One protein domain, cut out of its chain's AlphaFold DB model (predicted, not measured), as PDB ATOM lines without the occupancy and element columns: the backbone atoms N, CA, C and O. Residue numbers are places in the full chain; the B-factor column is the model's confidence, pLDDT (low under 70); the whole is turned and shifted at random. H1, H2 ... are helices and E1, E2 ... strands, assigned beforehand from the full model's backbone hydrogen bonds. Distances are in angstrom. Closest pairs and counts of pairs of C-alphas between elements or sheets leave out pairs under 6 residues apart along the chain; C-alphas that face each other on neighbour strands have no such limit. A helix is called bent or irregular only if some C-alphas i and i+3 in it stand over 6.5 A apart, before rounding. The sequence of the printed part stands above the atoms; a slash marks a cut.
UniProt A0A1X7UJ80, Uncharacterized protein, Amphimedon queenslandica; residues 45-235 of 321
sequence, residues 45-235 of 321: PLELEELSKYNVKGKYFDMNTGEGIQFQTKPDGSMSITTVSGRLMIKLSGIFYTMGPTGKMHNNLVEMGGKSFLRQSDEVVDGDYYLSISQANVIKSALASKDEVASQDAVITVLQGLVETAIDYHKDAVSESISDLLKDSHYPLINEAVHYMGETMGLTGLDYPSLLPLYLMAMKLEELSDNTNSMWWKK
ATOM      1  N   PRO A  45     365.159 141.801 292.750       86.12
ATOM      2  CA  PRO A  45     365.940 140.660 292.273       86.12
ATOM      3  C   PRO A  45     365.563 139.341 292.963       86.12
ATOM      4  O   PRO A  45     366.021 138.294 292.521       86.12
ATOM      5  N   LEU A  46     364.752 139.372 294.030       89.44
ATOM      6  CA  LEU A  46     364.213 138.201 294.716       89.44
ATOM      7  C   LEU A  46     362.693 138.080 294.515       89.44
ATOM      8  O   LEU A  46     361.928 138.911 295.005       89.44
ATOM      9  N   GLU A  47     362.256 136.984 293.895       93.19
ATOM     10  CA  GLU A  47     360.861 136.533 293.905       93.19
ATOM     11  C   GLU A  47     360.685 135.493 295.017       93.19
ATOM     12  O   GLU A  47     361.380 134.477 295.019       93.19
ATOM     13  N   LEU A  48     359.740 135.685 295.939       93.31
ATOM     14  CA  LEU A  48     359.370 134.655 296.918       93.31
ATOM     15  C   LEU A  48     358.033 134.025 296.530       93.31
ATOM     16  O   LEU A  48     356.990 134.668 296.588       93.31
ATOM     17  N   GLU A  49     358.083 132.749 296.155       95.00
ATOM     18  CA  GLU A  49     356.902 131.932 295.865       95.00
ATOM     19  C   GLU A  49     356.254 131.410 297.153       95.00
ATOM     20  O   GLU A  49     355.043 131.213 297.212       95.00
ATOM     21  N   GLU A  50     357.057 131.197 298.199       94.69
ATOM     22  CA  GLU A  50     356.589 130.776 299.514       94.69
ATOM     23  C   GLU A  50     357.534 131.302 300.600       94.69
ATOM     24  O   GLU A  50     358.750 131.153 300.489       94.69
ATOM     25  N   LEU A  51     356.993 131.896 301.668       93.69
ATOM     26  CA  LEU A  51     357.763 132.390 302.812       93.69
ATOM     27  C   LEU A  51     357.074 131.987 304.121       93.69
ATOM     28  O   LEU A  51     356.092 132.596 304.542       93.69
ATOM     29  N   SER A  52     357.590 130.953 304.784       90.00
ATOM     30  CA  SER A  52     357.088 130.489 306.078       90.00
ATOM     31  C   SER A  52     358.202 129.902 306.948       90.00
ATOM     32  O   SER A  52     359.282 129.569 306.464       90.00
ATOM     33  N   LYS A  53     357.917 129.682 308.240       79.69
ATOM     34  CA  LYS A  53     358.827 128.976 309.165       79.69
ATOM     35  C   LYS A  53     359.101 127.513 308.783       79.69
ATOM     36  O   LYS A  53     360.031 126.916 309.319       79.69
ATOM     37  N   TYR A  54     358.289 126.938 307.893       88.38
ATOM     38  CA  TYR A  54     358.310 125.518 307.531       88.38
ATOM     39  C   TYR A  54     358.824 125.246 306.115       88.38
ATOM     40  O   TYR A  54     359.173 124.113 305.796       88.38
ATOM     41  N   ASN A  55     358.867 126.271 305.271       92.00
ATOM     42  CA  ASN A  55     359.295 126.188 303.884       92.00
ATOM     43  C   ASN A  55     359.545 127.618 303.390       92.00
ATOM     44  O   ASN A  55     358.696 128.489 303.607       92.00
ATOM     45  N   VAL A  56     360.682 127.864 302.742       93.31
ATOM     46  CA  VAL A  56     360.866 129.058 301.904       93.31
ATOM     47  C   VAL A  56     361.229 128.596 300.505       93.31
ATOM     48  O   VAL A  56     362.054 127.699 300.341       93.31
ATOM     49  N   LYS A  57     360.591 129.191 299.500       97.12
ATOM     50  CA  LYS A  57     360.834 128.929 298.086       97.12
ATOM     51  C   LYS A  57     360.873 130.251 297.335       97.12
ATOM     52  O   LYS A  57     360.000 131.096 297.526       97.12
ATOM     53  N   GLY A  58     361.850 130.418 296.456       96.25
ATOM     54  CA  GLY A  58     361.972 131.631 295.662       96.25
ATOM     55  C   GLY A  58     362.978 131.524 294.530       96.25
ATOM     56  O   GLY A  58     363.614 130.486 294.333       96.25
ATOM     57  N   LYS A  59     363.119 132.624 293.798       96.50
ATOM     58  CA  LYS A  59     364.136 132.833 292.769       96.50
ATOM     59  C   LYS A  59     364.948 134.077 293.098       96.50
ATOM     60  O   LYS A  59     364.400 135.028 293.649       96.50
ATOM     61  N   TYR A  60     366.228 134.072 292.742       94.50
ATOM     62  CA  TYR A  60     367.080 135.257 292.748       94.50
ATOM     63  C   TYR A  60     367.713 135.457 291.370       94.50
ATOM     64  O   TYR A  60     368.184 134.483 290.781       94.50
ATOM     65  N   PHE A  61     367.746 136.695 290.878       90.69
ATOM     66  CA  PHE A  61     368.213 137.061 289.539       90.69
ATOM     67  C   PHE A  61     369.311 138.138 289.587       90.69
ATOM     68  O   PHE A  61     369.180 139.123 290.316       90.69
ATOM     69  N   ASP A  62     370.355 138.015 288.757       84.69
ATOM     70  CA  ASP A  62     371.245 139.150 288.473       84.69
ATOM     71  C   ASP A  62     370.547 140.087 287.473       84.69
ATOM     72  O   ASP A  62     370.409 139.789 286.283       84.69
ATOM     73  N   MET A  63     370.155 141.260 287.974       78.12
ATOM     74  CA  MET A  63     369.516 142.361 287.238       78.12
ATOM     75  C   MET A  63     370.274 142.810 285.973       78.12
ATOM     76  O   MET A  63     369.709 143.513 285.140       78.12
ATOM     77  N   ASN A  64     371.557 142.459 285.836       76.75
ATOM     78  CA  ASN A  64     372.411 142.826 284.704       76.75
ATOM     79  C   ASN A  64     372.442 141.758 283.595       76.75
ATOM     80  O   ASN A  64     372.765 142.093 282.456       76.75
ATOM     81  N   THR A  65     372.172 140.486 283.912       80.12
ATOM     82  CA  THR A  65     372.308 139.358 282.965       80.12
ATOM     83  C   THR A  65     370.999 138.622 282.698       80.12
ATOM     84  O   THR A  65     370.872 137.983 281.655       80.12
ATOM     85  N   GLY A  66     370.036 138.682 283.623       81.12
ATOM     86  CA  GLY A  66     368.840 137.837 283.605       81.12
ATOM     87  C   GLY A  66     369.103 136.371 283.979       81.12
ATOM     88  O   GLY A  66     368.161 135.579 284.009       81.12
ATOM     89  N   GLU A  67     370.350 135.990 284.288       88.00
ATOM     90  CA  GLU A  67     370.638 134.698 284.916       88.00
ATOM     91  C   GLU A  67     370.115 134.687 286.356       88.00
ATOM     92  O   GLU A  67     370.000 135.722 287.014       88.00
ATOM     93  N   GLY A  68     369.804 133.496 286.866       93.12
ATOM     94  CA  GLY A  68     369.232 133.358 288.194       93.12
ATOM     95  C   GLY A  68     369.316 131.950 288.761       93.12
ATOM     96  O   GLY A  68     369.538 130.966 288.045       93.12
ATOM     97  N   ILE A  69     369.064 131.862 290.060       96.50
ATOM     98  CA  ILE A  69     368.878 130.616 290.802       96.50
ATOM     99  C   ILE A  69     367.443 130.506 291.317       96.50
ATOM    100  O   ILE A  69     366.816 131.508 291.643       96.50
ATOM    101  N   GLN A  70     366.937 129.283 291.435       97.50
ATOM    102  CA  GLN A  70     365.747 128.961 292.218       97.50
ATOM    103  C   GLN A  70     366.186 128.164 293.445       97.50
ATOM    104  O   GLN A  70     366.960 127.213 293.323       97.50
ATOM    105  N   PHE A  71     365.676 128.521 294.620       96.94
ATOM    106  CA  PHE A  71     365.962 127.835 295.876       96.94
ATOM    107  C   PHE A  71     364.677 127.359 296.562       96.94
ATOM    108  O   PHE A  71     363.612 127.966 296.435       96.94
ATOM    109  N   GLN A  72     364.790 126.264 297.313       97.12
ATOM    110  CA  GLN A  72     363.793 125.820 298.284       97.12
ATOM    111  C   GLN A  72     364.498 125.296 299.536       97.12
ATOM    112  O   GLN A  72     365.505 124.599 299.414       97.12
ATOM    113  N   THR A  73     363.975 125.604 300.725       93.88
ATOM    114  CA  THR A  73     364.584 125.261 302.020       93.88
ATOM    115  C   THR A  73     363.528 124.904 303.076       93.88
ATOM    116  O   THR A  73     362.425 125.455 303.070       93.88
ATOM    117  N   LYS A  74     363.846 123.990 304.004       88.62
ATOM    118  CA  LYS A  74     362.917 123.460 305.024       88.62
ATOM    119  C   LYS A  74     363.599 123.241 306.391       88.62
ATOM    120  O   LYS A  74     364.817 123.079 306.454       88.62
ATOM    121  N   PRO A  75     362.842 123.201 307.511       77.44
ATOM    122  CA  PRO A  75     363.391 123.086 308.868       77.44
ATOM    123  C   PRO A  75     363.880 121.675 309.244       77.44
ATOM    124  O   PRO A  75     364.393 121.489 310.343       77.44
ATOM    125  N   ASP A  76     363.727 120.678 308.367       79.94
ATOM    126  CA  ASP A  76     364.338 119.345 308.499       79.94
ATOM    127  C   ASP A  76     365.804 119.306 308.015       79.94
ATOM    128  O   ASP A  76     366.449 118.257 308.063       79.94
ATOM    129  N   GLY A  77     366.317 120.449 307.543       79.25
ATOM    130  CA  GLY A  77     367.626 120.603 306.912       79.25
ATOM    131  C   GLY A  77     367.598 120.461 305.388       79.25
ATOM    132  O   GLY A  77     368.585 120.808 304.742       79.25
ATOM    133  N   SER A  78     366.486 119.998 304.799       88.88
ATOM    134  CA  SER A  78     366.423 119.773 303.356       88.88
ATOM    135  C   SER A  78     366.428 121.080 302.566       88.88
ATOM    136  O   SER A  78     365.813 122.086 302.938       88.88
ATOM    137  N   MET A  79     367.152 121.056 301.450       94.62
ATOM    138  CA  MET A  79     367.360 122.211 300.587       94.62
ATOM    139  C   MET A  79     367.587 121.768 299.143       94.62
ATOM    140  O   MET A  79     368.156 120.709 298.887       94.62
ATOM    141  N   SER A  80     367.203 122.603 298.184       96.31
ATOM    142  CA  SER A  80     367.625 122.482 296.787       96.31
ATOM    143  C   SER A  80     367.892 123.855 296.192       96.31
ATOM    144  O   SER A  80     367.075 124.756 296.373       96.31
ATOM    145  N   ILE A  81     368.981 123.981 295.440       96.75
ATOM    146  CA  ILE A  81     369.305 125.140 294.609       96.75
ATOM    147  C   ILE A  81     369.529 124.649 293.180       96.75
ATOM    148  O   ILE A  81     370.376 123.787 292.922       96.75
ATOM    149  N   THR A  82     368.770 125.209 292.245       96.62
ATOM    150  CA  THR A  82     368.951 125.028 290.804       96.62
ATOM    151  C   THR A  82     369.238 126.378 290.158       96.62
ATOM    152  O   THR A  82     368.932 127.421 290.730       96.62
ATOM    153  N   THR A  83     369.730 126.387 288.924       94.88
ATOM    154  CA  THR A  83     369.528 127.550 288.048       94.88
ATOM    155  C   THR A  83     368.028 127.738 287.776       94.88
ATOM    156  O   THR A  83     367.245 126.791 287.916       94.88
ATOM    157  N   VAL A  84     367.599 128.919 287.324       91.25
ATOM    158  CA  VAL A  84     366.214 129.118 286.833       91.25
ATOM    159  C   VAL A  84     365.900 128.287 285.579       91.25
ATOM    160  O   VAL A  84     364.746 127.970 285.319       91.25
ATOM    161  N   SER A  85     366.930 127.837 284.852       89.69
ATOM    162  CA  SER A  85     366.837 126.838 283.776       89.69
ATOM    163  C   SER A  85     366.764 125.377 284.265       89.69
ATOM    164  O   SER A  85     366.809 124.455 283.454       89.69
ATOM    165  N   GLY A  86     366.650 125.139 285.578       90.44
ATOM    166  CA  GLY A  86     366.418 123.816 286.171       90.44
ATOM    167  C   GLY A  86     367.658 122.930 286.345       90.44
ATOM    168  O   GLY A  86     367.532 121.795 286.807       90.44
ATOM    169  N   ARG A  87     368.865 123.417 286.026       93.31
ATOM    170  CA  ARG A  87     370.117 122.679 286.267       93.31
ATOM    171  C   ARG A  87     370.391 122.628 287.768       93.31
ATOM    172  O   ARG A  87     370.500 123.672 288.407       93.31
ATOM    173  N   LEU A  88     370.532 121.428 288.330       93.44
ATOM    174  CA  LEU A  88     370.837 121.264 289.751       93.44
ATOM    175  C   LEU A  88     372.246 121.773 290.074       93.44
ATOM    176  O   LEU A  88     373.215 121.341 289.452       93.44
ATOM    177  N   MET A  89     372.349 122.657 291.066       93.88
ATOM    178  CA  MET A  89     373.627 123.109 291.618       93.88
ATOM    179  C   MET A  89     373.936 122.377 292.923       93.88
ATOM    180  O   MET A  89     375.019 121.809 293.063       93.88
ATOM    181  N   ILE A  90     372.978 122.392 293.862       94.06
ATOM    182  CA  ILE A  90     373.125 121.867 295.227       94.06
ATOM    183  C   ILE A  90     371.799 121.252 295.690       94.06
ATOM    184  O   ILE A  90     370.725 121.786 295.412       94.06
ATOM    185  N   LYS A  91     371.857 120.154 296.444       94.50
ATOM    186  CA  LYS A  91     370.715 119.553 297.136       94.50
ATOM    187  C   LYS A  91     371.157 118.892 298.434       94.50
ATOM    188  O   LYS A  91     372.172 118.205 298.444       94.50
ATOM    189  N   LEU A  92     370.365 119.060 299.486       91.00
ATOM    190  CA  LEU A  92     370.495 118.380 300.773       91.00
ATOM    191  C   LEU A  92     369.191 117.631 301.063       91.00
ATOM    192  O   LEU A  92     368.102 118.197 300.916       91.00
ATOM    193  N   SER A  93     369.278 116.372 301.490       89.25
ATOM    194  CA  SER A  93     368.144 115.690 302.121       89.25
ATOM    195  C   SER A  93     367.851 116.279 303.504       89.25
ATOM    196  O   SER A  93     368.689 116.950 304.102       89.25
ATOM    197  N   GLY A  94     366.686 115.958 304.068       81.25
ATOM    198  CA  GLY A  94     366.497 116.099 305.512       81.25
ATOM    199  C   GLY A  94     367.446 115.157 306.266       81.25
ATOM    200  O   GLY A  94     368.000 114.221 305.674       81.25
ATOM    201  N   ILE A  95     367.644 115.387 307.565       81.75
ATOM    202  CA  ILE A  95     368.407 114.452 308.409       81.75
ATOM    203  C   ILE A  95     367.626 113.145 308.560       81.75
ATOM    204  O   ILE A  95     366.533 113.130 309.124       81.75
ATOM    205  N   PHE A  96     368.219 112.044 308.099       83.12
ATOM    206  CA  PHE A  96     367.728 110.687 308.333       83.12
ATOM    207  C   PHE A  96     368.702 109.906 309.219       83.12
ATOM    208  O   PHE A  96     369.837 110.326 309.459       83.12
ATOM    209  N   TYR A  97     368.244 108.774 309.745       82.62
ATOM    210  CA  TYR A  97     368.940 108.044 310.798       82.62
ATOM    211  C   TYR A  97     369.162 106.584 310.433       82.62
ATOM    212  O   TYR A  97     368.312 105.963 309.802       82.62
ATOM    213  N   THR A  98     370.282 106.036 310.892       79.75
ATOM    214  CA  THR A  98     370.600 104.607 310.815       79.75
ATOM    215  C   THR A  98     371.185 104.130 312.139       79.75
ATOM    216  O   THR A  98     371.655 104.932 312.952       79.75
ATOM    217  N   MET A  99     371.151 102.819 312.372       77.50
ATOM    218  CA  MET A  99     371.855 102.197 313.492       77.50
ATOM    219  C   MET A  99     373.276 101.829 313.061       77.50
ATOM    220  O   MET A  99     373.466 101.137 312.063       77.50
ATOM    221  N   GLY A 100     374.266 102.309 313.810       68.56
ATOM    222  CA  GLY A 100     375.679 101.961 313.675       68.56
ATOM    223  C   GLY A 100     376.190 101.145 314.869       68.56
ATOM    224  O   GLY A 100     375.436 100.896 315.813       68.56
ATOM    225  N   PRO A 101     377.480 100.757 314.874       63.84
ATOM    226  CA  PRO A 101     378.083  99.970 315.961       63.84
ATOM    227  C   PRO A 101     378.051 100.674 317.328       63.84
ATOM    228  O   PRO A 101     378.070 100.027 318.371       63.84
ATOM    229  N   THR A 102     378.025 102.004 317.301       68.00
ATOM    230  CA  THR A 102     378.137 102.938 318.430       68.00
ATOM    231  C   THR A 102     376.795 103.504 318.894       68.00
ATOM    232  O   THR A 102     376.701 104.007 320.012       68.00
ATOM    233  N   GLY A 103     375.741 103.415 318.074       77.94
ATOM    234  CA  GLY A 103     374.431 103.985 318.382       77.94
ATOM    235  C   GLY A 103     373.694 104.509 317.151       77.94
ATOM    236  O   GLY A 103     373.719 103.898 316.083       77.94
ATOM    237  N   LYS A 104     372.988 105.631 317.313       82.44
ATOM    238  CA  LYS A 104     372.156 106.246 316.272       82.44
ATOM    239  C   LYS A 104     372.969 107.262 315.465       82.44
ATOM    240  O   LYS A 104     373.252 108.349 315.960       82.44
ATOM    241  N   MET A 105     373.285 106.928 314.218       79.12
ATOM    242  CA  MET A 105     374.038 107.794 313.309       79.12
ATOM    243  C   MET A 105     373.104 108.782 312.598       79.12
ATOM    244  O   MET A 105     371.998 108.423 312.177       79.12
ATOM    245  N   HIS A 106     373.549 110.029 312.459       84.25
ATOM    246  CA  HIS A 106     372.911 111.059 311.644       84.25
ATOM    247  C   HIS A 106     373.453 110.969 310.216       84.25
ATOM    248  O   HIS A 106     374.657 110.811 310.021       84.25
ATOM    249  N   ASN A 107     372.582 111.078 309.213       84.25
ATOM    250  CA  ASN A 107     372.961 110.951 307.809       84.25
ATOM    251  C   ASN A 107     372.318 112.053 306.949       84.25
ATOM    252  O   ASN A 107     371.223 112.551 307.245       84.25
ATOM    253  N   ASN A 108     372.999 112.430 305.868       86.50
ATOM    254  CA  ASN A 108     372.544 113.431 304.907       86.50
ATOM    255  C   ASN A 108     373.016 113.071 303.495       86.50
ATOM    256  O   ASN A 108     374.213 112.912 303.265       86.50
ATOM    257  N   LEU A 109     372.086 112.963 302.544       90.38
ATOM    258  CA  LEU A 109     372.415 112.824 301.128       90.38
ATOM    259  C   LEU A 109     372.614 114.225 300.544       90.38
ATOM    260  O   LEU A 109     371.692 115.042 300.550       90.38
ATOM    261  N   VAL A 110     373.807 114.466 300.013       90.94
ATOM    262  CA  VAL A 110     374.212 115.710 299.361       90.94
ATOM    263  C   VAL A 110     374.359 115.449 297.863       90.94
ATOM    264  O   VAL A 110     374.997 114.479 297.462       90.94
ATOM    265  N   GLU A 111     373.803 116.316 297.021       92.06
ATOM    266  CA  GLU A 111     374.072 116.339 295.577       92.06
ATOM    267  C   GLU A 111     374.661 117.710 295.226       92.06
ATOM    268  O   GLU A 111     374.053 118.729 295.540       92.06
ATOM    269  N   MET A 112     375.845 117.762 294.616       89.56
ATOM    270  CA  MET A 112     376.558 119.017 294.335       89.56
ATOM    271  C   MET A 112     377.525 118.827 293.165       89.56
ATOM    272  O   MET A 112     378.205 117.804 293.089       89.56
ATOM    273  N   GLY A 113     377.576 119.781 292.230       79.94
ATOM    274  CA  GLY A 113     378.484 119.704 291.071       79.94
ATOM    275  C   GLY A 113     378.257 118.476 290.170       79.94
ATOM    276  O   GLY A 113     379.193 117.968 289.563       79.94
ATOM    277  N   GLY A 114     377.029 117.938 290.135       82.94
ATOM    278  CA  GLY A 114     376.690 116.690 289.431       82.94
ATOM    279  C   GLY A 114     377.141 115.396 290.131       82.94
ATOM    280  O   GLY A 114     376.828 114.307 289.655       82.94
ATOM    281  N   LYS A 115     377.836 115.502 291.267       89.38
ATOM    282  CA  LYS A 115     378.332 114.396 292.096       89.38
ATOM    283  C   LYS A 115     377.427 114.216 293.330       89.38
ATOM    284  O   LYS A 115     376.611 115.084 293.650       89.38
ATOM    285  N   SER A 116     377.496 113.060 293.989       91.25
ATOM    286  CA  SER A 116     376.660 112.723 295.156       91.25
ATOM    287  C   SER A 116     377.515 112.250 296.328       91.25
ATOM    288  O   SER A 116     378.523 111.577 296.122       91.25
ATOM    289  N   PHE A 117     377.091 112.571 297.549       89.62
ATOM    290  CA  PHE A 117     377.814 112.265 298.782       89.62
ATOM    291  C   PHE A 117     376.842 111.879 299.889       89.62
ATOM    292  O   PHE A 117     375.716 112.373 299.944       89.62
ATOM    293  N   LEU A 118     377.299 111.036 300.802       87.81
ATOM    294  CA  LEU A 118     376.644 110.758 302.066       87.81
ATOM    295  C   LEU A 118     377.486 111.386 303.173       87.81
ATOM    296  O   LEU A 118     378.595 110.921 303.432       87.81
ATOM    297  N   ARG A 119     376.974 112.432 303.827       82.44
ATOM    298  CA  ARG A 119     377.529 112.866 305.111       82.44
ATOM    299  C   ARG A 119     376.986 111.959 306.204       82.44
ATOM    300  O   ARG A 119     375.775 111.740 306.263       82.44
ATOM    301  N   GLN A 120     377.863 111.488 307.081       81.19
ATOM    302  CA  GLN A 120     377.519 110.733 308.279       81.19
ATOM    303  C   GLN A 120     378.178 111.359 309.509       81.19
ATOM    304  O   GLN A 120     379.352 111.725 309.452       81.19
ATOM    305  N   SER A 121     377.431 111.464 310.612       78.12
ATOM    306  CA  SER A 121     377.963 111.907 311.902       78.12
ATOM    307  C   SER A 121     377.315 111.222 313.116       78.12
ATOM    308  O   SER A 121     376.099 111.032 313.178       78.12
ATOM    309  N   ASP A 122     378.132 110.867 314.106       78.06
ATOM    310  CA  ASP A 122     377.734 110.512 315.475       78.06
ATOM    311  C   ASP A 122     378.784 111.036 316.491       78.06
ATOM    312  O   ASP A 122     379.400 112.073 316.246       78.06
ATOM    313  N   GLU A 123     378.966 110.400 317.655       65.75
ATOM    314  CA  GLU A 123     379.999 110.800 318.634       65.75
ATOM    315  C   GLU A 123     381.416 110.270 318.310       65.75
ATOM    316  O   GLU A 123     382.378 110.647 318.982       65.75
ATOM    317  N   VAL A 124     381.561 109.394 317.308       63.88
ATOM    318  CA  VAL A 124     382.791 108.632 317.004       63.88
ATOM    319  C   VAL A 124     383.219 108.772 315.536       63.88
ATOM    320  O   VAL A 124     384.415 108.758 315.239       63.88
ATOM    321  N   VAL A 125     382.262 108.939 314.623       66.38
ATOM    322  CA  VAL A 125     382.451 109.113 313.178       66.38
ATOM    323  C   VAL A 125     381.918 110.488 312.770       66.38
ATOM    324  O   VAL A 125     380.787 110.828 313.092       66.38
ATOM    325  N   ASP A 126     382.697 111.265 312.018       73.75
ATOM    326  CA  ASP A 126     382.214 112.415 311.234       73.75
ATOM    327  C   ASP A 126     382.941 112.394 309.885       73.75
ATOM    328  O   ASP A 126     384.176 112.391 309.841       73.75
ATOM    329  N   GLY A 127     382.196 112.306 308.784       75.00
ATOM    330  CA  GLY A 127     382.786 112.084 307.466       75.00
ATOM    331  C   GLY A 127     381.824 112.275 306.298       75.00
ATOM    332  O   GLY A 127     380.621 112.040 306.405       75.00
ATOM    333  N   ASP A 128     382.390 112.684 305.164       81.44
ATOM    334  CA  ASP A 128     381.706 112.822 303.881       81.44
ATOM    335  C   ASP A 128     382.211 111.729 302.927       81.44
ATOM    336  O   ASP A 128     383.405 111.653 302.635       81.44
ATOM    337  N   TYR A 129     381.302 110.882 302.447       83.56
ATOM    338  CA  TYR A 129     381.598 109.737 301.584       83.56
ATOM    339  C   TYR A 129     381.055 109.989 300.178       83.56
ATOM    340  O   TYR A 129     379.863 110.244 300.020       83.56
ATOM    341  N   TYR A 130     381.890 109.900 299.147       88.00
ATOM    342  CA  TYR A 130     381.451 109.989 297.755       88.00
ATOM    343  C   TYR A 130     380.645 108.748 297.347       88.00
ATOM    344  O   TYR A 130     380.980 107.612 297.688       88.00
ATOM    345  N   LEU A 131     379.571 108.976 296.593       87.88
ATOM    346  CA  LEU A 131     378.656 107.948 296.115       87.88
ATOM    347  C   LEU A 131     378.756 107.805 294.599       87.88
ATOM    348  O   LEU A 131     378.577 108.769 293.851       87.88
ATOM    349  N   SER A 132     378.906 106.568 294.133       87.38
ATOM    350  CA  SER A 132     378.596 106.239 292.742       87.38
ATOM    351  C   SER A 132     377.106 106.460 292.438       87.38
ATOM    352  O   SER A 132     376.251 106.432 293.328       87.38
ATOM    353  N   ILE A 133     376.772 106.641 291.155       86.94
ATOM    354  CA  ILE A 133     375.395 106.899 290.695       86.94
ATOM    355  C   ILE A 133     374.422 105.801 291.167       86.94
ATOM    356  O   ILE A 133     373.291 106.102 291.544       86.94
ATOM    357  N   SER A 134     374.854 104.536 291.202       87.88
ATOM    358  CA  SER A 134     374.049 103.417 291.709       87.88
ATOM    359  C   SER A 134     373.789 103.526 293.215       87.88
ATOM    360  O   SER A 134     372.631 103.470 293.623       87.88
ATOM    361  N   GLN A 135     374.822 103.755 294.035       90.12
ATOM    362  CA  GLN A 135     374.682 103.954 295.487       90.12
ATOM    363  C   GLN A 135     373.773 105.150 295.812       90.12
ATOM    364  O   GLN A 135     372.862 105.039 296.634       90.12
ATOM    365  N   ALA A 136     373.966 106.276 295.118       89.69
ATOM    366  CA  ALA A 136     373.123 107.459 295.268       89.69
ATOM    367  C   ALA A 136     371.658 107.169 294.902       89.69
ATOM    368  O   ALA A 136     370.754 107.595 295.617       89.69
ATOM    369  N   ASN A 137     371.402 106.413 293.830       89.69
ATOM    370  CA  ASN A 137     370.045 106.043 293.420       89.69
ATOM    371  C   ASN A 137     369.373 105.045 294.380       89.69
ATOM    372  O   ASN A 137     368.165 105.155 294.596       89.69
ATOM    373  N   VAL A 138     370.124 104.131 295.006       88.94
ATOM    374  CA  VAL A 138     369.606 103.273 296.090       88.94
ATOM    375  C   VAL A 138     369.162 104.125 297.282       88.94
ATOM    376  O   VAL A 138     368.012 104.013 297.701       88.94
ATOM    377  N   ILE A 139     370.005 105.048 297.766       87.62
ATOM    378  CA  ILE A 139     369.648 105.938 298.887       87.62
ATOM    379  C   ILE A 139     368.457 106.842 298.524       87.62
ATOM    380  O   ILE A 139     367.524 106.966 299.310       87.62
ATOM    381  N   LYS A 140     368.418 107.421 297.315       89.00
ATOM    382  CA  LYS A 140     367.265 108.213 296.833       89.00
ATOM    383  C   LYS A 140     365.964 107.405 296.819       89.00
ATOM    384  O   LYS A 140     364.922 107.939 297.183       89.00
ATOM    385  N   SER A 141     366.028 106.135 296.420       87.56
ATOM    386  CA  SER A 141     364.864 105.240 296.380       87.56
ATOM    387  C   SER A 141     364.405 104.852 297.789       87.56
ATOM    388  O   SER A 141     363.209 104.856 298.063       87.56
ATOM    389  N   ALA A 142     365.349 104.601 298.702       86.44
ATOM    390  CA  ALA A 142     365.075 104.370 300.116       86.44
ATOM    391  C   ALA A 142     364.401 105.591 300.774       86.44
ATOM    392  O   ALA A 142     363.359 105.442 301.403       86.44
ATOM    393  N   LEU A 143     364.920 106.803 300.552       84.44
ATOM    394  CA  LEU A 143     364.345 108.056 301.070       84.44
ATOM    395  C   LEU A 143     362.986 108.430 300.446       84.44
ATOM    396  O   LEU A 143     362.264 109.253 301.006       84.44
ATOM    397  N   ALA A 144     362.631 107.846 299.297       84.31
ATOM    398  CA  ALA A 144     361.310 107.974 298.675       84.31
ATOM    399  C   ALA A 144     360.331 106.853 299.089       84.31
ATOM    400  O   ALA A 144     359.148 106.910 298.744       84.31
ATOM    401  N   SER A 145     360.809 105.832 299.807       80.19
ATOM    402  CA  SER A 145     359.996 104.717 300.289       80.19
ATOM    403  C   SER A 145     359.049 105.150 301.410       80.19
ATOM    404  O   SER A 145     359.332 106.066 302.179       80.19
ATOM    405  N   LYS A 146     357.926 104.435 301.538       72.62
ATOM    406  CA  LYS A 146     357.067 104.467 302.737       72.62
ATOM    407  C   LYS A 146     357.318 103.285 303.681       72.62
ATOM    408  O   LYS A 146     356.730 103.239 304.754       72.62
ATOM    409  N   ASP A 147     358.158 102.338 303.271       77.69
ATOM    410  CA  ASP A 147     358.621 101.223 304.094       77.69
ATOM    411  C   ASP A 147     359.918 101.633 304.806       77.69
ATOM    412  O   ASP A 147     360.979 101.755 304.183       77.69
ATOM    413  N   GLU A 148     359.811 101.904 306.107       71.94
ATOM    414  CA  GLU A 148     360.924 102.351 306.950       71.94
ATOM    415  C   GLU A 148     361.975 101.248 307.170       71.94
ATOM    416  O   GLU A 148     363.160 101.547 307.291       71.94
ATOM    417  N   VAL A 149     361.582  99.969 307.154       70.56
ATOM    418  CA  VAL A 149     362.510  98.848 307.376       70.56
ATOM    419  C   VAL A 149     363.326  98.590 306.111       70.56
ATOM    420  O   VAL A 149     364.555  98.634 306.144       70.56
ATOM    421  N   ALA A 150     362.656  98.433 304.965       65.06
ATOM    422  CA  ALA A 150     363.326  98.196 303.686       65.06
ATOM    423  C   ALA A 150     364.218  99.376 303.249       65.06
ATOM    424  O   ALA A 150     365.227  99.180 302.570       65.06
ATOM    425  N   SER A 151     363.870 100.608 303.645       71.56
ATOM    426  CA  SER A 151     364.716 101.784 303.408       71.56
ATOM    427  C   SER A 151     365.946 101.820 304.317       71.56
ATOM    428  O   SER A 151     367.032 102.138 303.826       71.56
ATOM    429  N   GLN A 152     365.828 101.450 305.598       72.69
ATOM    430  CA  GLN A 152     366.986 101.346 306.494       72.69
ATOM    431  C   GLN A 152     367.965 100.260 306.028       72.69
ATOM    432  O   GLN A 152     369.150 100.560 305.888       72.69
ATOM    433  N   ASP A 153     367.495  99.055 305.692       78.00
ATOM    434  CA  ASP A 153     368.361  97.961 305.217       78.00
ATOM    435  C   ASP A 153     369.111  98.327 303.923       78.00
ATOM    436  O   ASP A 153     370.319  98.090 303.801       78.00
ATOM    437  N   ALA A 154     368.435  98.976 302.967       77.44
ATOM    438  CA  ALA A 154     369.056  99.435 301.723       77.44
ATOM    439  C   ALA A 154     370.157 100.487 301.964       77.44
ATOM    440  O   ALA A 154     371.218 100.442 301.336       77.44
ATOM    441  N   VAL A 155     369.937 101.417 302.899       79.12
ATOM    442  CA  VAL A 155     370.920 102.442 303.285       79.12
ATOM    443  C   VAL A 155     372.092 101.826 304.059       79.12
ATOM    444  O   VAL A 155     373.241 102.166 303.783       79.12
ATOM    445  N   ILE A 156     371.831 100.897 304.985       79.69
ATOM    446  CA  ILE A 156     372.861 100.174 305.750       79.69
ATOM    447  C   ILE A 156     373.759  99.356 304.809       79.69
ATOM    448  O   ILE A 156     374.981  99.396 304.947       79.69
ATOM    449  N   THR A 157     373.177  98.699 303.802       81.69
ATOM    450  CA  THR A 157     373.924  97.954 302.771       81.69
ATOM    451  C   THR A 157     374.881  98.867 301.993       81.69
ATOM    452  O   THR A 157     376.042  98.520 301.783       81.69
ATOM    453  N   VAL A 158     374.427 100.066 301.597       82.25
ATOM    454  CA  VAL A 158     375.294 101.054 300.926       82.25
ATOM    455  C   VAL A 158     376.385 101.574 301.868       82.25
ATOM    456  O   VAL A 158     377.528 101.709 301.440       82.25
ATOM    457  N   LEU A 159     376.059 101.830 303.139       75.94
ATOM    458  CA  LEU A 159     377.009 102.301 304.151       75.94
ATOM    459  C   LEU A 159     378.150 101.311 304.409       75.94
ATOM    460  O   LEU A 159     379.306 101.725 304.456       75.94
ATOM    461  N   GLN A 160     377.847 100.017 304.536       75.69
ATOM    462  CA  GLN A 160     378.861  98.980 304.754       75.69
ATOM    463  C   GLN A 160     379.903  98.972 303.624       75.69
ATOM    464  O   GLN A 160     381.099  99.076 303.893       75.69
ATOM    465  N   GLY A 161     379.455  98.993 302.364       72.38
ATOM    466  CA  GLY A 161     380.346  99.059 301.198       72.38
ATOM    467  C   GLY A 161     381.130 100.372 301.045       72.38
ATOM    468  O   GLY A 161     382.092 100.415 300.283       72.38
ATOM    469  N   LEU A 162     380.766 101.449 301.754       73.38
ATOM    470  CA  LEU A 162     381.557 102.689 301.784       73.38
ATOM    471  C   LEU A 162     382.717 102.603 302.780       73.38
ATOM    472  O   LEU A 162     383.802 103.093 302.474       73.38
ATOM    473  N   VAL A 163     382.533 101.934 303.923       64.56
ATOM    474  CA  VAL A 163     383.596 101.717 304.927       64.56
ATOM    475  C   VAL A 163     384.732 100.841 304.375       64.56
ATOM    476  O   VAL A 163     385.887 101.017 304.757       64.56
ATOM    477  N   GLU A 164     384.432  99.950 303.427       61.62
ATOM    478  CA  GLU A 164     385.422  99.123 302.718       61.62
ATOM    479  C   GLU A 164     386.252  99.897 301.671       61.62
ATOM    480  O   GLU A 164     387.247  99.381 301.160       61.62
ATOM    481  N   THR A 165     385.880 101.143 301.348       64.69
ATOM    482  CA  THR A 165     386.578 101.977 300.351       64.69
ATOM    483  C   THR A 165     387.460 103.045 301.000       64.69
ATOM    484  O   THR A 165     387.163 103.569 302.071       64.69
ATOM    485  N   ALA A 166     388.584 103.374 300.353       64.38
ATOM    486  CA  ALA A 166     389.617 104.225 300.941       64.38
ATOM    487  C   ALA A 166     389.113 105.647 301.260       64.38
ATOM    488  O   ALA A 166     388.701 106.390 300.371       64.38
ATOM    489  N   ILE A 167     389.230 106.047 302.531       68.69
ATOM    490  CA  ILE A 167     388.755 107.335 303.068       68.69
ATOM    491  C   ILE A 167     389.282 108.548 302.279       68.69
ATOM    492  O   ILE A 167     388.568 109.536 302.122       68.69
ATOM    493  N   ASP A 168     390.514 108.498 301.772       69.88
ATOM    494  CA  ASP A 168     391.119 109.643 301.082       69.88
ATOM    495  C   ASP A 168     390.538 109.874 299.673       69.88
ATOM    496  O   ASP A 168     390.355 111.023 299.279       69.88
ATOM    497  N   TYR A 169     390.102 108.813 298.978       73.38
ATOM    498  CA  TYR A 169     389.381 108.930 297.698       73.38
ATOM    499  C   TYR A 169     388.079 109.735 297.847       73.38
ATOM    500  O   TYR A 169     387.742 110.554 296.990       73.38
ATOM    501  N   HIS A 170     387.373 109.551 298.968       76.50
ATOM    502  CA  HIS A 170     386.155 110.304 299.276       76.50
ATOM    503  C   HIS A 170     386.433 111.792 299.506       76.50
ATOM    504  O   HIS A 170     385.723 112.634 298.958       76.50
ATOM    505  N   LYS A 171     387.491 112.127 300.258       74.75
ATOM    506  CA  LYS A 171     387.890 113.523 300.526       74.75
ATOM    507  C   LYS A 171     388.259 114.271 299.250       74.75
ATOM    508  O   LYS A 171     387.846 115.420 299.086       74.75
ATOM    509  N   ASP A 172     389.014 113.631 298.360       79.81
ATOM    510  CA  ASP A 172     389.430 114.230 297.091       79.81
ATOM    511  C   ASP A 172     388.210 114.505 296.200       79.81
ATOM    512  O   ASP A 172     388.038 115.629 295.727       79.81
ATOM    513  N   ALA A 173     387.297 113.535 296.066       80.44
ATOM    514  CA  ALA A 173     386.059 113.697 295.301       80.44
ATOM    515  C   ALA A 173     385.137 114.795 295.871       80.44
ATOM    516  O   ALA A 173     384.581 115.593 295.113       80.44
ATOM    517  N   VAL A 174     384.989 114.895 297.199       80.81
ATOM    518  CA  VAL A 174     384.252 115.996 297.857       80.81
ATOM    519  C   VAL A 174     384.912 117.348 297.560       80.81
ATOM    520  O   VAL A 174     384.233 118.296 297.159       80.81
ATOM    521  N   SER A 175     386.237 117.435 297.696       82.38
ATOM    522  CA  SER A 175     387.008 118.672 297.505       82.38
ATOM    523  C   SER A 175     386.972 119.173 296.057       82.38
ATOM    524  O   SER A 175     386.792 120.366 295.813       82.38
ATOM    525  N   GLU A 176     387.083 118.261 295.090       84.69
ATOM    526  CA  GLU A 176     386.925 118.544 293.661       84.69
ATOM    527  C   GLU A 176     385.528 119.120 293.367       84.69
ATOM    528  O   GLU A 176     385.399 120.125 292.678       84.69
ATOM    529  N   SER A 177     384.484 118.554 293.975       86.44
ATOM    530  CA  SER A 177     383.087 118.961 293.760       86.44
ATOM    531  C   SER A 177     382.760 120.343 294.326       86.44
ATOM    532  O   SER A 177     382.020 121.110 293.710       86.44
ATOM    533  N   ILE A 178     383.345 120.683 295.479       85.31
ATOM    534  CA  ILE A 178     383.328 122.047 296.025       85.31
ATOM    535  C   ILE A 178     384.070 122.989 295.068       85.31
ATOM    536  O   ILE A 178     383.573 124.068 294.754       85.31
ATOM    537  N   SER A 179     385.241 122.577 294.568       85.75
ATOM    538  CA  SER A 179     386.015 123.362 293.603       85.75
ATOM    539  C   SER A 179     385.219 123.634 292.322       85.75
ATOM    540  O   SER A 179     385.255 124.749 291.814       85.75
ATOM    541  N   ASP A 180     384.479 122.649 291.810       88.38
ATOM    542  CA  ASP A 180     383.656 122.780 290.605       88.38
ATOM    543  C   ASP A 180     382.444 123.697 290.817       88.38
ATOM    544  O   ASP A 180     382.176 124.548 289.971       88.38
ATOM    545  N   LEU A 181     381.776 123.615 291.975       89.12
ATOM    546  CA  LEU A 181     380.727 124.565 292.358       89.12
ATOM    547  C   LEU A 181     381.265 126.004 292.459       89.12
ATOM    548  O   LEU A 181     380.644 126.923 291.935       89.12
ATOM    549  N   LEU A 182     382.427 126.214 293.088       87.31
ATOM    550  CA  LEU A 182     383.029 127.548 293.244       87.31
ATOM    551  C   LEU A 182     383.530 128.163 291.917       87.31
ATOM    552  O   LEU A 182     383.792 129.365 291.866       87.31
ATOM    553  N   LYS A 183     383.657 127.365 290.845       87.56
ATOM    554  CA  LYS A 183     383.944 127.831 289.471       87.56
ATOM    555  C   LYS A 183     382.680 128.207 288.686       87.56
ATOM    556  O   LYS A 183     382.802 128.782 287.606       87.56
ATOM    557  N   ASP A 184     381.491 127.852 289.172       88.56
ATOM    558  CA  ASP A 184     380.226 128.053 288.463       88.56
ATOM    559  C   ASP A 184     379.856 129.543 288.377       88.56
ATOM    560  O   ASP A 184     379.927 130.263 289.374       88.56
ATOM    561  N   SER A 185     379.400 130.015 287.208       87.88
ATOM    562  CA  SER A 185     378.956 131.409 287.042       87.88
ATOM    563  C   SER A 185     377.779 131.770 287.952       87.88
ATOM    564  O   SER A 185     377.619 132.934 288.307       87.88
ATOM    565  N   HIS A 186     376.989 130.775 288.365       90.25
ATOM    566  CA  HIS A 186     375.816 130.952 289.211       90.25
ATOM    567  C   HIS A 186     376.142 130.893 290.714       90.25
ATOM    568  O   HIS A 186     375.279 131.237 291.520       90.25
ATOM    569  N   TYR A 187     377.350 130.479 291.132       88.19
ATOM    570  CA  TYR A 187     377.707 130.430 292.561       88.19
ATOM    571  C   TYR A 187     377.563 131.798 293.262       88.19
ATOM    572  O   TYR A 187     376.895 131.840 294.295       88.19
ATOM    573  N   PRO A 188     378.068 132.927 292.720       85.81
ATOM    574  CA  PRO A 188     377.900 134.240 293.350       85.81
ATOM    575  C   PRO A 188     376.440 134.614 293.643       85.81
ATOM    576  O   PRO A 188     376.173 135.258 294.654       85.81
ATOM    577  N   LEU A 189     375.490 134.150 292.820       89.75
ATOM    578  CA  LEU A 189     374.055 134.407 292.989       89.75
ATOM    579  C   LEU A 189     373.496 133.792 294.281       89.75
ATOM    580  O   LEU A 189     372.527 134.309 294.827       89.75
ATOM    581  N   ILE A 190     374.111 132.721 294.798       90.44
ATOM    582  CA  ILE A 190     373.754 132.111 296.088       90.44
ATOM    583  C   ILE A 190     374.055 133.086 297.229       90.44
ATOM    584  O   ILE A 190     373.192 133.331 298.075       90.44
ATOM    585  N   ASN A 191     375.258 133.662 297.237       83.06
ATOM    586  CA  ASN A 191     375.665 134.609 298.270       83.06
ATOM    587  C   ASN A 191     374.884 135.920 298.114       83.06
ATOM    588  O   ASN A 191     374.317 136.401 299.090       83.06
ATOM    589  N   GLU A 192     374.771 136.462 296.894       81.50
ATOM    590  CA  GLU A 192     373.993 137.681 296.625       81.50
ATOM    591  C   GLU A 192     372.519 137.541 297.070       81.50
ATOM    592  O   GLU A 192     372.004 138.440 297.738       81.50
ATOM    593  N   ALA A 193     371.864 136.397 296.819       87.44
ATOM    594  CA  ALA A 193     370.513 136.116 297.316       87.44
ATOM    595  C   ALA A 193     370.432 136.124 298.852       87.44
ATOM    596  O   ALA A 193     369.500 136.682 299.434       87.44
ATOM    597  N   VAL A 194     371.415 135.510 299.515       82.94
ATOM    598  CA  VAL A 194     371.503 135.413 300.979       82.94
ATOM    599  C   VAL A 194     371.732 136.781 301.630       82.94
ATOM    600  O   VAL A 194     371.018 137.123 302.580       82.94
ATOM    601  N   HIS A 195     372.632 137.603 301.079       74.44
ATOM    602  CA  HIS A 195     372.804 139.003 301.478       74.44
ATOM    603  C   HIS A 195     371.516 139.806 301.258       74.44
ATOM    604  O   HIS A 195     371.078 140.522 302.158       74.44
ATOM    605  N   TYR A 196     370.857 139.669 300.102       76.25
ATOM    606  CA  TYR A 196     369.625 140.406 299.805       76.25
ATOM    607  C   TYR A 196     368.501 140.070 300.801       76.25
ATOM    608  O   TYR A 196     367.896 140.973 301.391       76.25
ATOM    609  N   MET A 197     368.274 138.779 301.066       78.38
ATOM    610  CA  MET A 197     367.298 138.318 302.057       78.38
ATOM    611  C   MET A 197     367.615 138.826 303.472       78.38
ATOM    612  O   MET A 197     366.723 139.342 304.146       78.38
ATOM    613  N   GLY A 198     368.873 138.719 303.916       69.00
ATOM    614  CA  GLY A 198     369.282 139.116 305.267       69.00
ATOM    615  C   GLY A 198     369.315 140.631 305.495       69.00
ATOM    616  O   GLY A 198     368.788 141.129 306.488       69.00
ATOM    617  N   GLU A 199     369.917 141.381 304.573       64.81
ATOM    618  CA  GLU A 199     370.253 142.798 304.768       64.81
ATOM    619  C   GLU A 199     369.192 143.755 304.221       64.81
ATOM    620  O   GLU A 199     368.924 144.789 304.839       64.81
ATOM    621  N   THR A 200     368.586 143.420 303.074       64.31
ATOM    622  CA  THR A 200     367.583 144.277 302.415       64.31
ATOM    623  C   THR A 200     366.176 143.952 302.905       64.31
ATOM    624  O   THR A 200     365.425 144.863 303.252       64.31
ATOM    625  N   MET A 201     365.826 142.664 302.986       66.62
ATOM    626  CA  MET A 201     364.489 142.226 303.409       66.62
ATOM    627  C   MET A 201     364.371 141.940 304.913       66.62
ATOM    628  O   MET A 201     363.260 141.898 305.437       66.62
ATOM    629  N   GLY A 202     365.490 141.771 305.627       64.81
ATOM    630  CA  GLY A 202     365.479 141.472 307.063       64.81
ATOM    631  C   GLY A 202     364.933 140.082 307.401       64.81
ATOM    632  O   GLY A 202     364.451 139.872 308.514       64.81
ATOM    633  N   LEU A 203     364.975 139.138 306.455       72.94
ATOM    634  CA  LEU A 203     364.649 137.740 306.716       72.94
ATOM    635  C   LEU A 203     365.799 137.140 307.529       72.94
ATOM    636  O   LEU A 203     366.959 137.239 307.139       72.94
ATOM    637  N   THR A 204     365.499 136.538 308.678       69.44
ATOM    638  CA  THR A 204     366.525 135.958 309.556       69.44
ATOM    639  C   THR A 204     366.293 134.463 309.738       69.44
ATOM    640  O   THR A 204     365.153 133.999 309.710       69.44
ATOM    641  N   GLY A 205     367.355 133.700 310.011       61.50
ATOM    642  CA  GLY A 205     367.236 132.293 310.418       61.50
ATOM    643  C   GLY A 205     366.541 132.080 311.776       61.50
ATOM    644  O   GLY A 205     366.242 130.944 312.131       61.50
ATOM    645  N   LEU A 206     366.272 133.150 312.539       59.84
ATOM    646  CA  LEU A 206     365.495 133.112 313.784       59.84
ATOM    647  C   LEU A 206     363.987 133.243 313.503       59.84
ATOM    648  O   LEU A 206     363.173 132.518 314.075       59.84
ATOM    649  N   ASP A 207     363.618 134.154 312.602       65.25
ATOM    650  CA  ASP A 207     362.231 134.384 312.192       65.25
ATOM    651  C   ASP A 207     361.749 133.304 311.211       65.25
ATOM    652  O   ASP A 207     360.604 132.859 311.300       65.25
ATOM    653  N   TYR A 208     362.651 132.820 310.349       74.44
ATOM    654  CA  TYR A 208     362.438 131.777 309.345       74.44
ATOM    655  C   TYR A 208     363.498 130.664 309.493       74.44
ATOM    656  O   TYR A 208     364.474 130.638 308.741       74.44
ATOM    657  N   PRO A 209     363.334 129.714 310.440       72.88
ATOM    658  CA  PRO A 209     364.294 128.619 310.660       72.88
ATOM    659  C   PRO A 209     364.549 127.756 309.418       72.88
ATOM    660  O   PRO A 209     365.643 127.235 309.222       72.88
ATOM    661  N   SER A 210     363.551 127.669 308.542       78.50
ATOM    662  CA  SER A 210     363.625 127.129 307.185       78.50
ATOM    663  C   SER A 210     364.754 127.721 306.331       78.50
ATOM    664  O   SER A 210     365.287 126.988 305.509       78.50
ATOM    665  N   LEU A 211     365.158 128.988 306.491       81.31
ATOM    666  CA  LEU A 211     366.279 129.582 305.736       81.31
ATOM    667  C   LEU A 211     367.665 129.229 306.299       81.31
ATOM    668  O   LEU A 211     368.665 129.425 305.608       81.31
ATOM    669  N   LEU A 212     367.759 128.718 307.531       75.88
ATOM    670  CA  LEU A 212     369.045 128.482 308.195       75.88
ATOM    671  C   LEU A 212     370.015 127.577 307.396       75.88
ATOM    672  O   LEU A 212     371.197 127.919 307.362       75.88
ATOM    673  N   PRO A 213     369.586 126.498 306.700       78.38
ATOM    674  CA  PRO A 213     370.483 125.697 305.861       78.38
ATOM    675  C   PRO A 213     371.129 126.495 304.717       78.38
ATOM    676  O   PRO A 213     372.305 126.302 304.425       78.38
ATOM    677  N   LEU A 214     370.383 127.425 304.108       86.50
ATOM    678  CA  LEU A 214     370.854 128.264 303.001       86.50
ATOM    679  C   LEU A 214     371.835 129.335 303.487       86.50
ATOM    680  O   LEU A 214     372.895 129.503 302.887       86.50
ATOM    681  N   TYR A 215     371.531 129.979 304.619       78.62
ATOM    682  CA  TYR A 215     372.453 130.889 305.305       78.62
ATOM    683  C   TYR A 215     373.778 130.197 305.670       78.62
ATOM    684  O   TYR A 215     374.850 130.681 305.307       78.62
ATOM    685  N   LEU A 216     373.712 129.042 306.346       74.81
ATOM    686  CA  LEU A 216     374.888 128.263 306.756       74.81
ATOM    687  C   LEU A 216     375.732 127.805 305.563       74.81
ATOM    688  O   LEU A 216     376.960 127.879 305.610       74.81
ATOM    689  N   MET A 217     375.085 127.342 304.495       84.44
ATOM    690  CA  MET A 217     375.775 126.864 303.302       84.44
ATOM    691  C   MET A 217     376.444 128.010 302.533       84.44
ATOM    692  O   MET A 217     377.609 127.864 302.173       84.44
ATOM    693  N   ALA A 218     375.779 129.153 302.326       82.00
ATOM    694  CA  ALA A 218     376.389 130.306 301.655       82.00
ATOM    695  C   ALA A 218     377.628 130.814 302.415       82.00
ATOM    696  O   ALA A 218     378.700 130.929 301.828       82.00
ATOM    697  N   MET A 219     377.524 130.974 303.741       70.38
ATOM    698  CA  MET A 219     378.666 131.296 304.613       70.38
ATOM    699  C   MET A 219     379.815 130.284 304.508       70.38
ATOM    700  O   MET A 219     380.988 130.655 304.563       70.38
ATOM    701  N   LYS A 220     379.500 128.990 304.357       73.44
ATOM    702  CA  LYS A 220     380.529 127.957 304.224       73.44
ATOM    703  C   LYS A 220     381.199 127.975 302.849       73.44
ATOM    704  O   LYS A 220     382.406 127.757 302.765       73.44
ATOM    705  N   LEU A 221     380.445 128.243 301.784       77.38
ATOM    706  CA  LEU A 221     380.999 128.428 300.441       77.38
ATOM    707  C   LEU A 221     381.864 129.691 300.373       77.38
ATOM    708  O   LEU A 221     382.939 129.638 299.784       77.38
ATOM    709  N   GLU A 222     381.463 130.771 301.042       72.50
ATOM    710  CA  GLU A 222     382.251 131.996 301.202       72.50
ATOM    711  C   GLU A 222     383.622 131.711 301.844       72.50
ATOM    712  O   GLU A 222     384.645 131.972 301.206       72.50
ATOM    713  N   GLU A 223     383.667 131.049 303.012       69.56
ATOM    714  CA  GLU A 223     384.919 130.631 303.684       69.56
ATOM    715  C   GLU A 223     385.844 129.811 302.758       69.56
ATOM    716  O   GLU A 223     387.071 129.947 302.784       69.56
ATOM    717  N   LEU A 224     385.270 128.951 301.915       70.75
ATOM    718  CA  LEU A 224     386.014 128.121 300.961       70.75
ATOM    719  C   LEU A 224     386.437 128.919 299.706       70.75
ATOM    720  O   LEU A 224     387.497 128.660 299.127       70.75
ATOM    721  N   SER A 225     385.671 129.944 299.329       70.50
ATOM    722  CA  SER A 225     385.981 130.879 298.242       70.50
ATOM    723  C   SER A 225     387.160 131.804 298.591       70.50
ATOM    724  O   SER A 225     388.012 132.077 297.736       70.50
ATOM    725  N   ASP A 226     387.300 132.190 299.860       59.78
ATOM    726  CA  ASP A 226     388.425 132.992 300.355       59.78
ATOM    727  C   ASP A 226     389.765 132.263 300.210       59.78
ATOM    728  O   ASP A 226     390.755 132.823 299.727       59.78
ATOM    729  N   ASN A 227     389.780 130.975 300.561       50.69
ATOM    730  CA  ASN A 227     390.967 130.122 300.502       50.69
ATOM    731  C   ASN A 227     391.414 129.789 299.063       50.69
ATOM    732  O   ASN A 227     392.546 129.353 298.856       50.69
ATOM    733  N   THR A 228     390.570 130.026 298.052       43.84
ATOM    734  CA  THR A 228     390.869 129.754 296.631       43.84
ATOM    735  C   THR A 228     391.331 130.992 295.849       43.84
ATOM    736  O   THR A 228     391.348 130.981 294.618       43.84
ATOM    737  N   ASN A 229     391.741 132.072 296.535       39.81
ATOM    738  CA  ASN A 229     392.090 133.372 295.930       39.81
ATOM    739  C   ASN A 229     390.942 134.007 295.109       39.81
ATOM    740  O   ASN A 229     391.186 134.920 294.310       39.81
ATOM    741  N   SER A 230     389.687 133.572 295.293       38.97
ATOM    742  CA  SER A 230     388.550 134.067 294.510       38.97
ATOM    743  C   SER A 230     388.129 135.467 294.982       38.97
ATOM    744  O   SER A 230     387.224 135.674 295.774       38.97
ATOM    745  N   MET A 231     388.852 136.477 294.498       38.41
ATOM    746  CA  MET A 231     388.716 137.887 294.873       38.41
ATOM    747  C   MET A 231     387.409 138.543 294.378       38.41
ATOM    748  O   MET A 231     387.463 139.581 293.719       38.41
ATOM    749  N   TRP A 232     386.232 137.983 294.662       39.88
ATOM    750  CA  TRP A 232     384.956 138.547 294.213       39.88
ATOM    751  C   TRP A 232     384.647 139.877 294.922       39.88
ATOM    752  O   TRP A 232     384.432 140.877 294.242       39.88
ATOM    753  N   TRP A 233     384.817 139.968 296.246       40.72
ATOM    754  CA  TRP A 233     384.668 141.230 296.990       40.72
ATOM    755  C   TRP A 233     385.791 142.256 296.730       40.72
ATOM    756  O   TRP A 233     385.578 143.460 296.878       40.72
ATOM    757  N   LYS A 234     386.991 141.819 296.306       38.88
ATOM    758  CA  LYS A 234     388.099 142.734 295.938       38.88
ATOM    759  C   LYS A 234     388.040 143.178 294.466       38.88
ATOM    760  O   LYS A 234     388.581 144.234 294.127       38.88
ATOM    761  N   LYS A 235     387.359 142.430 293.585       39.03
ATOM    762  CA  LYS A 235     387.003 142.867 292.225       39.03
ATOM    763  C   LYS A 235     385.857 143.873 292.303       39.03
ATOM    764  O   LYS A 235     384.689 143.518 292.359       39.03
TER     765      LYS A 235
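This is residues 45 to 235 of the 321 residues of an uncharacterized protein of Amphimedon queenslandica (UniProt A0A1X7UJ80). One long, twisted sheet of nine strands runs through the domain with helices over both faces: H4 and H5 cover its E1 to E4 part, H3 runs over the E7 to E9 part on the same face, and the helical hairpin of H1 and H2 packs on the opposite face near E6 to E9. The tip of that hairpin, residues 144 to 149, stands free. The 191 printed residues hold nine named strands followed by five named helices, a mixed class; the sheet is branched and antiparallel. The whole is compact, with a radius of gyration of the C-alphas of 17.4 A and spans of 50 by 36 by 31 A.

Find C-alpha 46 at (364.213, 138.201, 294.716), where E1, residues 46 to 51, begins. E2 (56 to 61), E3 (68 to 73), E4 (79 to 83) and E5 (88 to 92) follow in a meander, each strand the antiparallel neighbour of the one before. A second meander is E6 (96 to 99), E7 (104 to 112, 25.8 A), E8 (115 to 121, 20.0 A) and E9 (126 to 131). Then come H1 (133 to 143, 15.2 A), H2 (148 to 163, 22.8 A), H3 (167 to 182, 23.2 A), H4 (187 to 200, 19.8 A) and H5 (209 to 227, 28.6 A), which ends at C-alpha 227, (390.967, 130.122, 300.502). H5 is irregular: C-alphas 210 and 213 are 7.1 A apart.

Start at E7: E5 and E6 lie on one side of it, E8 on the other. Within hydrogen-bond range are N 91 and O 111 for E5 and E7, 2.8 A, N 98 and O 105 for the hairpin E6 and E7, 3.2 A, and N 110 and O 117 for the hairpin E7 and E8, 2.8 A. E1, E6 and E9 are edge strands. H1 and H2 touch, closest at C-alphas 142 and 151, 4.2 A, a shallow tilt of 29 degrees, opposite ways. On the opposite face, H3 comes closest to E9 at C-alphas 130 and 170, 5.0 A. H4, on the same face as H3, runs across the strands at 66 degrees to E2 on the local plane, at a height over the sheet of 9.6 A. H5 touches H4 at a steep tilt of 53 degrees, with residues 214 to 222 alone; the closest C-alphas, 191 and 218, are 5.5 A apart. Every O i to N i+4 pair is within hydrogen-bond range in H1, H2 and H3, against 9 of 10 in H4 and 12 of 15 in H5.

Look to Asn 64 and Pro 101 for the C-alphas farthest apart, 53.3 A. The printed part has no cut, and no link is long. Mean pLDDT of the printed part is 80.1; 33 residues are under 70, among them 163 to 168 and 226 to 235.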